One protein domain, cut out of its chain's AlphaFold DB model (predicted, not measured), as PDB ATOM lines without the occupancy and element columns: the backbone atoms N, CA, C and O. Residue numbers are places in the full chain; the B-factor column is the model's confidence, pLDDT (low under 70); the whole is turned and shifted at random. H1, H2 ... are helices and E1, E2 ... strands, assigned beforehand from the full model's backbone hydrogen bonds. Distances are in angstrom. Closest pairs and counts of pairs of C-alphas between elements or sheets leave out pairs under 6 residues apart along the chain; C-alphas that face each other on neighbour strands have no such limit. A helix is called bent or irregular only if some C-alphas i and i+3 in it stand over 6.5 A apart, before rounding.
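Overview. This is residues 33 to 99 of the 230 residues of the protein "VanZ-like protein" of [Clostridium] methylpentosum DSM 5476 (UniProt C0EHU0). Two long helices, H1 and H2, form a helical hairpin that spreads like a V, closest together near the beginning of H1 and the end of H2 and open toward the link that joins them. A small hairpin of two short strands, E1 and E2, extends the shape at the end away from that link, and residues 94 to 99 run out past H2 toward the same end. The printed part has 67 residues with two named strands and two named helices, in the order E1, E2, H1, H2; the sheet is E1 - E2, antiparallel, and the class is mostly helix. The whole is loose, with a radius of gyration of the C-alphas of 13.8 A, and a rod in outline, spanning 45 by 20 by 18 A.

Along the chain. The printed part begins at Ile 33, with C-alpha at (29.878, 1.032, 33.331). E1 is residues 39 to 41, 6.2 A from first to last C-alpha, and begins at C-alpha 39 at (28.635, -3.329, 32.559). E2 is residues 44 to 46, 6.6 A long. H1 is residues 49 to 68, 25.5 A long; it is irregular, but only just: C-alphas 65 and 68 are 6.6 A apart. H2 is residues 73 to 93, 30.1 A long, and ends at C-alpha 93 at (25.235, -16.780, 39.137).

Arrangement. E1 and E2 form an antiparallel hairpin, their directions at 170 degrees. Their C-alphas 40 and 45 face each other at 4.2 A. N 46 and O 39 are within hydrogen-bond range at 2.8 A, and so are N 41 and O 44 at 2.9 A. H1 and H2 form a helical hairpin and touch, the C-alphas of Gly 56 and Gly 87 being the closest at 4.4 A. The two helices run opposite ways at a steep tilt of 39 degrees, with centres 8.1 A apart. The closest C-alphas of E2 and H2, those of Arg 46 and Ser 91, are 7.7 A apart. E1 is apart from both H1 and H2. In H1 and H2 every O i to N i+4 pair is within hydrogen-bond range.

Size, cuts and confidence. The two C-alphas farthest apart, those of Ser 42 and Gln 72, are 45.1 A apart. The printed part has no cut. The links E1 to E2, E2 to H1 and H1 to H2 are tight, and no link between named elements is long. Residues 69 to 75, of which 73 to 75 belong to H2, stand free. The mean pLDDT of the printed part is 87.1, and residues 42 to 44 and 96 to 99 are under 70.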
ATOM      1  N   ILE A  33      29.159   1.655  32.217       78.75
ATOM      2  CA  ILE A  33      29.878   1.032  33.331       78.75
ATOM      3  C   ILE A  33      29.512   1.769  34.623       78.75
ATOM      4  O   ILE A  33      29.647   2.990  34.706       78.75
ATOM      5  N   THR A  34      29.025   1.048  35.630       81.25
ATOM      6  CA  THR A  34      28.734   1.623  36.952       81.25
ATOM      7  C   THR A  34      30.034   1.911  37.717       81.25
ATOM      8  O   THR A  34      31.081   1.337  37.408       81.25
ATOM      9  N   PRO A  35      30.000   2.744  38.778       77.31
ATOM     10  CA  PRO A  35      31.189   3.049  39.581       77.31
ATOM     11  C   PRO A  35      31.903   1.824  40.170       77.31
ATOM     12  O   PRO A  35      33.094   1.897  40.460       77.31
ATOM     13  N   PHE A  36      31.191   0.705  40.336       79.12
ATOM     14  CA  PHE A  36      31.738  -0.541  40.871       79.12
ATOM     15  C   PHE A  36      31.889  -1.647  39.817       79.12
ATOM     16  O   PHE A  36      32.065  -2.816  40.166       79.12
ATOM     17  N   GLY A  37      31.856  -1.294  38.530       77.31
ATOM     18  CA  GLY A  37      32.263  -2.178  37.441       77.31
ATOM     19  C   GLY A  37      31.178  -3.094  36.875       77.31
ATOM     20  O   GLY A  37      31.523  -4.028  36.155       77.31
ATOM     21  N   SER A  38      29.892  -2.869  37.166       82.44
ATOM     22  CA  SER A  38      28.824  -3.486  36.366       82.44
ATOM     23  C   SER A  38      28.838  -2.901  34.970       82.44
ATOM     24  O   SER A  38      29.044  -1.701  34.807       82.44
ATOM     25  N   THR A  39      28.582  -3.728  33.968       81.50
ATOM     26  CA  THR A  39      28.635  -3.329  32.559       81.50
ATOM     27  C   THR A  39      27.284  -3.570  31.910       81.50
ATOM     28  O   THR A  39      26.747  -4.670  32.024       81.50
ATOM     29  N   ILE A  40      26.744  -2.573  31.215       77.25
ATOM     30  CA  ILE A  40      25.525  -2.686  30.408       77.25
ATOM     31  C   ILE A  40      25.906  -2.440  28.958       77.25
ATOM     32  O   ILE A  40      26.069  -1.290  28.561       77.25
ATOM     33  N   ASP A  41      26.050  -3.498  28.170       74.12
ATOM     34  CA  ASP A  41      26.358  -3.420  26.746       74.12
ATOM     35  C   ASP A  41      25.213  -3.980  25.884       74.12
ATOM     36  O   ASP A  41      24.164  -4.397  26.377       74.12
ATOM     37  N   SER A  42      25.407  -3.967  24.563       62.03
ATOM     38  CA  SER A  42      24.441  -4.513  23.596       62.03
ATOM     39  C   SER A  42      24.164  -6.017  23.765       62.03
ATOM     40  O   SER A  42      23.173  -6.515  23.232       62.03
ATOM     41  N   GLY A  43      25.014  -6.732  24.506       62.41
ATOM     42  CA  GLY A  43      24.889  -8.144  24.852       62.41
ATOM     43  C   GLY A  43      24.312  -8.404  26.248       62.41
ATOM     44  O   GLY A  43      24.133  -9.574  26.594       62.41
ATOM     45  N   GLY A  44      24.002  -7.365  27.036       69.75
ATOM     46  CA  GLY A  44      23.302  -7.467  28.317       69.75
ATOM     47  C   GLY A  44      23.894  -6.644  29.462       69.75
ATOM     48  O   GLY A  44      24.857  -5.902  29.302       69.75
ATOM     49  N   ALA A  45      23.307  -6.798  30.653       74.12
ATOM     50  CA  ALA A  45      23.819  -6.243  31.898       74.12
ATOM     51  C   ALA A  45      24.515  -7.334  32.730       74.12
ATOM     52  O   ALA A  45      23.924  -8.342  33.126       74.12
ATOM     53  N   ARG A  46      25.792  -7.125  33.038       79.69
ATOM     54  CA  ARG A  46      26.533  -7.938  34.004       79.69
ATOM     55  C   ARG A  46      26.672  -7.154  35.286       79.69
ATOM     56  O   ARG A  46      27.261  -6.075  35.297       79.69
ATOM     57  N   LEU A  47      26.113  -7.715  36.348       84.62
ATOM     58  CA  LEU A  47      26.167  -7.120  37.667       84.62
ATOM     59  C   LEU A  47      27.488  -7.506  38.327       84.62
ATOM     60  O   LEU A  47      27.747  -8.692  38.531       84.62
ATOM     61  N   SER A  48      28.322  -6.526  38.657       89.69
ATOM     62  CA  SER A  48      29.551  -6.774  39.404       89.69
ATOM     63  C   SER A  48      29.242  -7.227  40.828       89.69
ATOM     64  O   SER A  48      28.183  -6.922  41.385       89.69
ATOM     65  N   LEU A  49      30.193  -7.935  41.440       89.38
ATOM     66  CA  LEU A  49      30.033  -8.445  42.800       89.38
ATOM     67  C   LEU A  49      29.682  -7.331  43.810       89.38
ATOM     68  O   LEU A  49      28.718  -7.514  44.561       89.38
ATOM     69  N   PRO A  50      30.371  -6.168  43.830       92.38
ATOM     70  CA  PRO A  50      30.007  -5.091  44.746       92.38
ATOM     71  C   PRO A  50      28.625  -4.493  44.458       92.38
ATOM     72  O   PRO A  50      27.900  -4.181  45.403       92.38
ATOM     73  N   ASP A  51      28.229  -4.368  43.188       89.62
ATOM     74  CA  ASP A  51      26.904  -3.849  42.839       89.62
ATOM     75  C   ASP A  51      25.797  -4.821  43.271       89.62
ATOM     76  O   ASP A  51      24.800  -4.396  43.853       89.62
ATOM     77  N   GLY A  52      25.987  -6.132  43.094       92.25
ATOM     78  CA  GLY A  52      25.066  -7.151  43.607       92.25
ATOM     79  C   GLY A  52      24.905  -7.093  45.122       92.25
ATOM     80  O   GLY A  52      23.785  -7.084  45.638       92.25
ATOM     81  N   MET A  53      26.016  -6.974  45.847       95.12
ATOM     82  CA  MET A  53      26.016  -6.779  47.298       95.12
ATOM     83  C   MET A  53      25.265  -5.505  47.711       95.12
ATOM     84  O   MET A  53      24.501  -5.528  48.681       95.12
ATOM     85  N   LEU A  54      25.444  -4.410  46.966       94.62
ATOM     86  CA  LEU A  54      24.754  -3.144  47.199       94.62
ATOM     87  C   LEU A  54      23.245  -3.268  46.960       94.62
ATOM     88  O   LEU A  54      22.463  -2.812  47.794       94.62
ATOM     89  N   PHE A  55      22.819  -3.934  45.883       92.69
ATOM     90  CA  PHE A  55      21.405  -4.233  45.645       92.69
ATOM     91  C   PHE A  55      20.800  -5.050  46.789       92.69
ATOM     92  O   PHE A  55      19.713  -4.722  47.270       92.69
ATOM     93  N   GLY A  56      21.527  -6.057  47.282       96.06
ATOM     94  CA  GLY A  56      21.141  -6.814  48.470       96.06
ATOM     95  C   GLY A  56      20.939  -5.911  49.692       96.06
ATOM     96  O   GLY A  56      19.912  -5.993  50.366       96.06
ATOM     97  N   LEU A  57      21.873  -4.990  49.944       96.69
ATOM     98  CA  LEU A  57      21.778  -4.030  51.047       96.69
ATOM     99  C   LEU A  57      20.586  -3.071  50.903       96.69
ATOM    100  O   LEU A  57      19.880  -2.822  51.880       96.69
ATOM    101  N   ILE A  58      20.332  -2.553  49.700       95.94
ATOM    102  CA  ILE A  58      19.183  -1.677  49.421       95.94
ATOM    103  C   ILE A  58      17.875  -2.423  49.699       95.94
ATOM    104  O   ILE A  58      17.000  -1.901  50.395       95.94
ATOM    105  N   LEU A  59      17.757  -3.663  49.214       95.81
ATOM    106  CA  LEU A  59      16.583  -4.497  49.452       95.81
ATOM    107  C   LEU A  59      16.401  -4.789  50.947       95.81
ATOM    108  O   LEU A  59      15.283  -4.730  51.459       95.81
ATOM    109  N   PHE A  60      17.493  -5.027  51.674       96.50
ATOM    110  CA  PHE A  60      17.454  -5.166  53.124       96.50
ATOM    111  C   PHE A  60      16.932  -3.906  53.820       96.50
ATOM    112  O   PHE A  60      16.061  -4.022  54.680       96.50
ATOM    113  N   ILE A  61      17.421  -2.715  53.458       95.06
ATOM    114  CA  ILE A  61      16.958  -1.444  54.041       95.06
ATOM    115  C   ILE A  61      15.461  -1.261  53.770       95.06
ATOM    116  O   ILE A  61      14.708  -0.920  54.683       95.06
ATOM    117  N   LEU A  62      15.005  -1.564  52.552       94.75
ATOM    118  CA  LEU A  62      13.588  -1.533  52.203       94.75
ATOM    119  C   LEU A  62      12.772  -2.493  53.088       94.75
ATOM    120  O   LEU A  62      11.814  -2.073  53.740       94.75
ATOM    121  N   CYS A  63      13.179  -3.761  53.196       93.31
ATOM    122  CA  CYS A  63      12.523  -4.736  54.071       93.31
ATOM    123  C   CYS A  63      12.597  -4.342  55.554       93.31
ATOM    124  O   CYS A  63      11.665  -4.607  56.314       93.31
ATOM    125  N   MET A  64      13.671  -3.682  55.985       91.94
ATOM    126  CA  MET A  64      13.821  -3.184  57.348       91.94
ATOM    127  C   MET A  64      12.791  -2.100  57.655       91.94
ATOM    128  O   MET A  64      12.139  -2.156  58.700       91.94
ATOM    129  N   VAL A  65      12.618  -1.144  56.739       90.38
ATOM    130  CA  VAL A  65      11.636  -0.060  56.845       90.38
ATOM    131  C   VAL A  65      10.209  -0.612  56.834       90.38
ATOM    132  O   VAL A  65       9.384  -0.111  57.594       90.38
ATOM    133  N   LEU A  66       9.921  -1.639  56.031       90.75
ATOM    134  CA  LEU A  66       8.569  -2.188  55.874       90.75
ATOM    135  C   LEU A  66       8.189  -3.232  56.939       90.75
ATOM    136  O   LEU A  66       7.060  -3.221  57.424       90.75
ATOM    137  N   PHE A  67       9.112  -4.117  57.330       89.62
ATOM    138  CA  PHE A  67       8.791  -5.336  58.091       89.62
ATOM    139  C   PHE A  67       9.637  -5.545  59.359       89.62
ATOM    140  O   PHE A  67       9.124  -6.064  60.351       89.62
ATOM    141  N   PHE A  68      10.920  -5.151  59.385       86.62
ATOM    142  CA  PHE A  68      11.855  -5.565  60.457       86.62
ATOM    143  C   PHE A  68      12.110  -4.530  61.568       86.62
ATOM    144  O   PHE A  68      12.983  -4.737  62.411       86.62
ATOM    145  N   ARG A  69      11.324  -3.447  61.640       79.12
ATOM    146  CA  ARG A  69      11.536  -2.317  62.575       79.12
ATOM    147  C   ARG A  69      11.625  -2.680  64.065       79.12
ATOM    148  O   ARG A  69      12.201  -1.922  64.834       79.12
ATOM    149  N   ARG A  70      11.038  -3.803  64.494       85.94
ATOM    150  CA  ARG A  70      10.971  -4.221  65.913       85.94
ATOM    151  C   ARG A  70      11.921  -5.369  66.273       85.94
ATOM    152  O   ARG A  70      11.785  -5.969  67.336       85.94
ATOM    153  N   MET A  71      12.843  -5.730  65.384       88.44
ATOM    154  CA  MET A  71      13.726  -6.879  65.593       88.44
ATOM    155  C   MET A  71      14.959  -6.515  66.426       88.44
ATOM    156  O   MET A  71      15.446  -5.390  66.397       88.44
ATOM    157  N   GLN A  72      15.489  -7.494  67.162       92.50
ATOM    158  CA  GLN A  72      16.719  -7.319  67.936       92.50
ATOM    159  C   GLN A  72      17.904  -6.952  67.017       92.50
ATOM    160  O   GLN A  72      18.052  -7.589  65.967       92.50
ATOM    161  N   PRO A  73      18.813  -6.039  67.424       91.75
ATOM    162  CA  PRO A  73      19.919  -5.575  66.578       91.75
ATOM    163  C   PRO A  73      20.813  -6.695  66.036       91.75
ATOM    164  O   PRO A  73      21.199  -6.676  64.873       91.75
ATOM    165  N   LYS A  74      21.089  -7.730  66.844       92.44
ATOM    166  CA  LYS A  74      21.875  -8.898  66.403       92.44
ATOM    167  C   LYS A  74      21.214  -9.628  65.232       92.44
ATOM    168  O   LYS A  74      21.884 -10.008  64.280       92.44
ATOM    169  N   LYS A  75      19.892  -9.812  65.289       92.94
ATOM    170  CA  LYS A  75      19.127 -10.477  64.226       92.94
ATOM    171  C   LYS A  75      19.036  -9.599  62.980       92.94
ATOM    172  O   LYS A  75      19.105 -10.120  61.874       92.94
ATOM    173  N   LEU A  76      18.933  -8.285  63.170       94.38
ATOM    174  CA  LEU A  76      18.960  -7.309  62.086       94.38
ATOM    175  C   LEU A  76      20.304  -7.336  61.338       94.38
ATOM    176  O   LEU A  76      20.307  -7.393  60.115       94.38
ATOM    177  N   LEU A  77      21.426  -7.390  62.063       95.81
ATOM    178  CA  LEU A  77      22.760  -7.528  61.473       95.81
ATOM    179  C   LEU A  77      22.894  -8.823  60.659       95.81
ATOM    180  O   LEU A  77      23.373  -8.791  59.531       95.81
ATOM    181  N   LEU A  78      22.438  -9.957  61.200       96.75
ATOM    182  CA  LEU A  78      22.476 -11.235  60.482       96.75
ATOM    183  C   LEU A  78      21.609 -11.220  59.215       96.75
ATOM    184  O   LEU A  78      22.012 -11.782  58.200       96.75
ATOM    185  N   LEU A  79      20.443 -10.570  59.260       96.50
ATOM    186  CA  LEU A  79      19.613 -10.366  58.072       96.50
ATOM    187  C   LEU A  79      20.313  -9.460  57.052       96.50
ATOM    188  O   LEU A  79      20.309  -9.796  55.876       96.50
ATOM    189  N   ALA A  80      20.970  -8.377  57.475       97.06
ATOM    190  CA  ALA A  80      21.743  -7.530  56.565       97.06
ATOM    191  C   ALA A  80      22.830  -8.337  55.838       97.06
ATOM    192  O   ALA A  80      22.921  -8.290  54.614       97.06
ATOM    193  N   VAL A  81      23.595  -9.143  56.585       98.06
ATOM    194  CA  VAL A  81      24.618 -10.038  56.023       98.06
ATOM    195  C   VAL A  81      23.998 -11.042  55.054       98.06
ATOM    196  O   VAL A  81      24.537 -11.237  53.970       98.06
ATOM    197  N   LEU A  82      22.854 -11.643  55.404       97.56
ATOM    198  CA  LEU A  82      22.143 -12.577  54.529       97.56
ATOM    199  C   LEU A  82      21.744 -11.921  53.203       97.56
ATOM    200  O   LEU A  82      21.988 -12.497  52.152       97.56
ATOM    201  N   PHE A  83      21.160 -10.726  53.235       97.62
ATOM    202  CA  PHE A  83      20.734 -10.025  52.022       97.62
ATOM    203  C   PHE A  83      21.913  -9.604  51.141       97.62
ATOM    204  O   PHE A  83      21.863  -9.792  49.929       97.62
ATOM    205  N   VAL A  84      22.990  -9.085  51.738       97.88
ATOM    206  CA  VAL A  84      24.231  -8.757  51.018       97.88
ATOM    207  C   VAL A  84      24.823 -10.006  50.360       97.88
ATOM    208  O   VAL A  84      25.193  -9.972  49.189       97.88
ATOM    209  N   TYR A  85      24.859 -11.124  51.088       97.62
ATOM    210  CA  TYR A  85      25.299 -12.417  50.566       97.62
ATOM    211  C   TYR A  85      24.418 -12.909  49.408       97.62
ATOM    212  O   TYR A  85      24.950 -13.326  48.385       97.62
ATOM    213  N   LEU A  86      23.088 -12.824  49.525       96.56
ATOM    214  CA  LEU A  86      22.178 -13.213  48.442       96.56
ATOM    215  C   LEU A  86      22.384 -12.346  47.194       96.56
ATOM    216  O   LEU A  86      22.363 -12.869  46.085       96.56
ATOM    217  N   GLY A  87      22.648 -11.048  47.369       95.06
ATOM    218  CA  GLY A  87      23.023 -10.151  46.277       95.06
ATOM    219  C   GLY A  87      24.338 -10.546  45.596       95.06
ATOM    220  O   GLY A  87      24.422 -10.546  44.369       95.06
ATOM    221  N   ALA A  88      25.344 -10.959  46.374       94.81
ATOM    222  CA  ALA A  88      26.592 -11.514  45.848       94.81
ATOM    223  C   ALA A  88      26.371 -12.821  45.068       94.81
ATOM    224  O   ALA A  88      26.840 -12.941  43.940       94.81
ATOM    225  N   VAL A  89      25.625 -13.783  45.624       94.38
ATOM    226  CA  VAL A  89      25.289 -15.045  44.935       94.38
ATOM    227  C   VAL A  89      24.549 -14.769  43.631       94.38
ATOM    228  O   VAL A  89      24.873 -15.354  42.600       94.38
ATOM    229  N   PHE A  90      23.582 -13.852  43.649       91.38
ATOM    230  CA  PHE A  90      22.848 -13.468  42.450       91.38
ATOM    231  C   PHE A  90      23.779 -12.871  41.384       91.38
ATOM    232  O   PHE A  90      23.742 -13.317  40.246       91.38
ATOM    233  N   SER A  91      24.666 -11.942  41.753       90.31
ATOM    234  CA  SER A  91      25.659 -11.366  40.831       90.31
ATOM    235  C   SER A  91      26.626 -12.407  40.250       90.31
ATOM    236  O   SER A  91      26.975 -12.324  39.076       90.31
ATOM    237  N   LEU A  92      27.037 -13.405  41.039       89.12
ATOM    238  CA  LEU A  92      27.939 -14.465  40.573       89.12
ATOM    239  C   LEU A  92      27.254 -15.458  39.627       89.12
ATOM    240  O   LEU A  92      27.889 -15.995  38.720       89.12
ATOM    241  N   THR A  93      25.967 -15.724  39.850       87.25
ATOM    242  CA  THR A  93      25.235 -16.780  39.137       87.25
ATOM    243  C   THR A  93      24.461 -16.264  37.930       87.25
ATOM    244  O   THR A  93      24.366 -16.974  36.929       87.25
ATOM    245  N   GLN A  94      23.937 -15.037  37.991       84.25
ATOM    246  CA  GLN A  94      23.029 -14.492  36.987       84.25
ATOM    247  C   GLN A  94      23.710 -13.405  36.153       84.25
ATOM    248  O   GLN A  94      24.155 -12.378  36.663       84.25
ATOM    249  N   GLU A  95      23.716 -13.595  34.835       75.19
ATOM    250  CA  GLU A  95      23.945 -12.506  33.888       75.19
ATOM    251  C   GLU A  95      22.573 -11.954  33.472       75.19
ATOM    252  O   GLU A  95      21.800 -12.650  32.815       75.19
ATOM    253  N   ILE A  96      22.244 -10.719  33.869       68.69
ATOM    254  CA  ILE A  96      20.962 -10.087  33.523       68.69
ATOM    255  C   ILE A  96      21.063  -9.556  32.101       68.69
ATOM    256  O   ILE A  96      21.371  -8.391  31.863       68.69
ATOM    257  N   ILE A  97      20.800 -10.394  31.114       63.94
ATOM    258  CA  ILE A  97      20.785  -9.898  29.747       63.94
ATOM    259  C   ILE A  97      19.435  -9.227  29.504       63.94
ATOM    260  O   ILE A  97      18.390  -9.859  29.614       63.94
ATOM    261  N   LEU A  98      19.467  -7.926  29.210       63.56
ATOM    262  CA  LEU A  98      18.327  -7.186  28.680       63.56
ATOM    263  C   LEU A  98      18.410  -7.298  27.157       63.56
ATOM    264  O   LEU A  98      19.166  -6.540  26.544       63.56
ATOM    265  N   PRO A  99      17.728  -8.268  26.528       60.38
ATOM    266  CA  PRO A  99      17.840  -8.425  25.094       60.38
ATOM    267  C   PRO A  99      17.278  -7.177  24.404       60.38
ATOM    268  O   PRO A  99      16.202  -6.690  24.754       60.38
TER     269      PRO A  99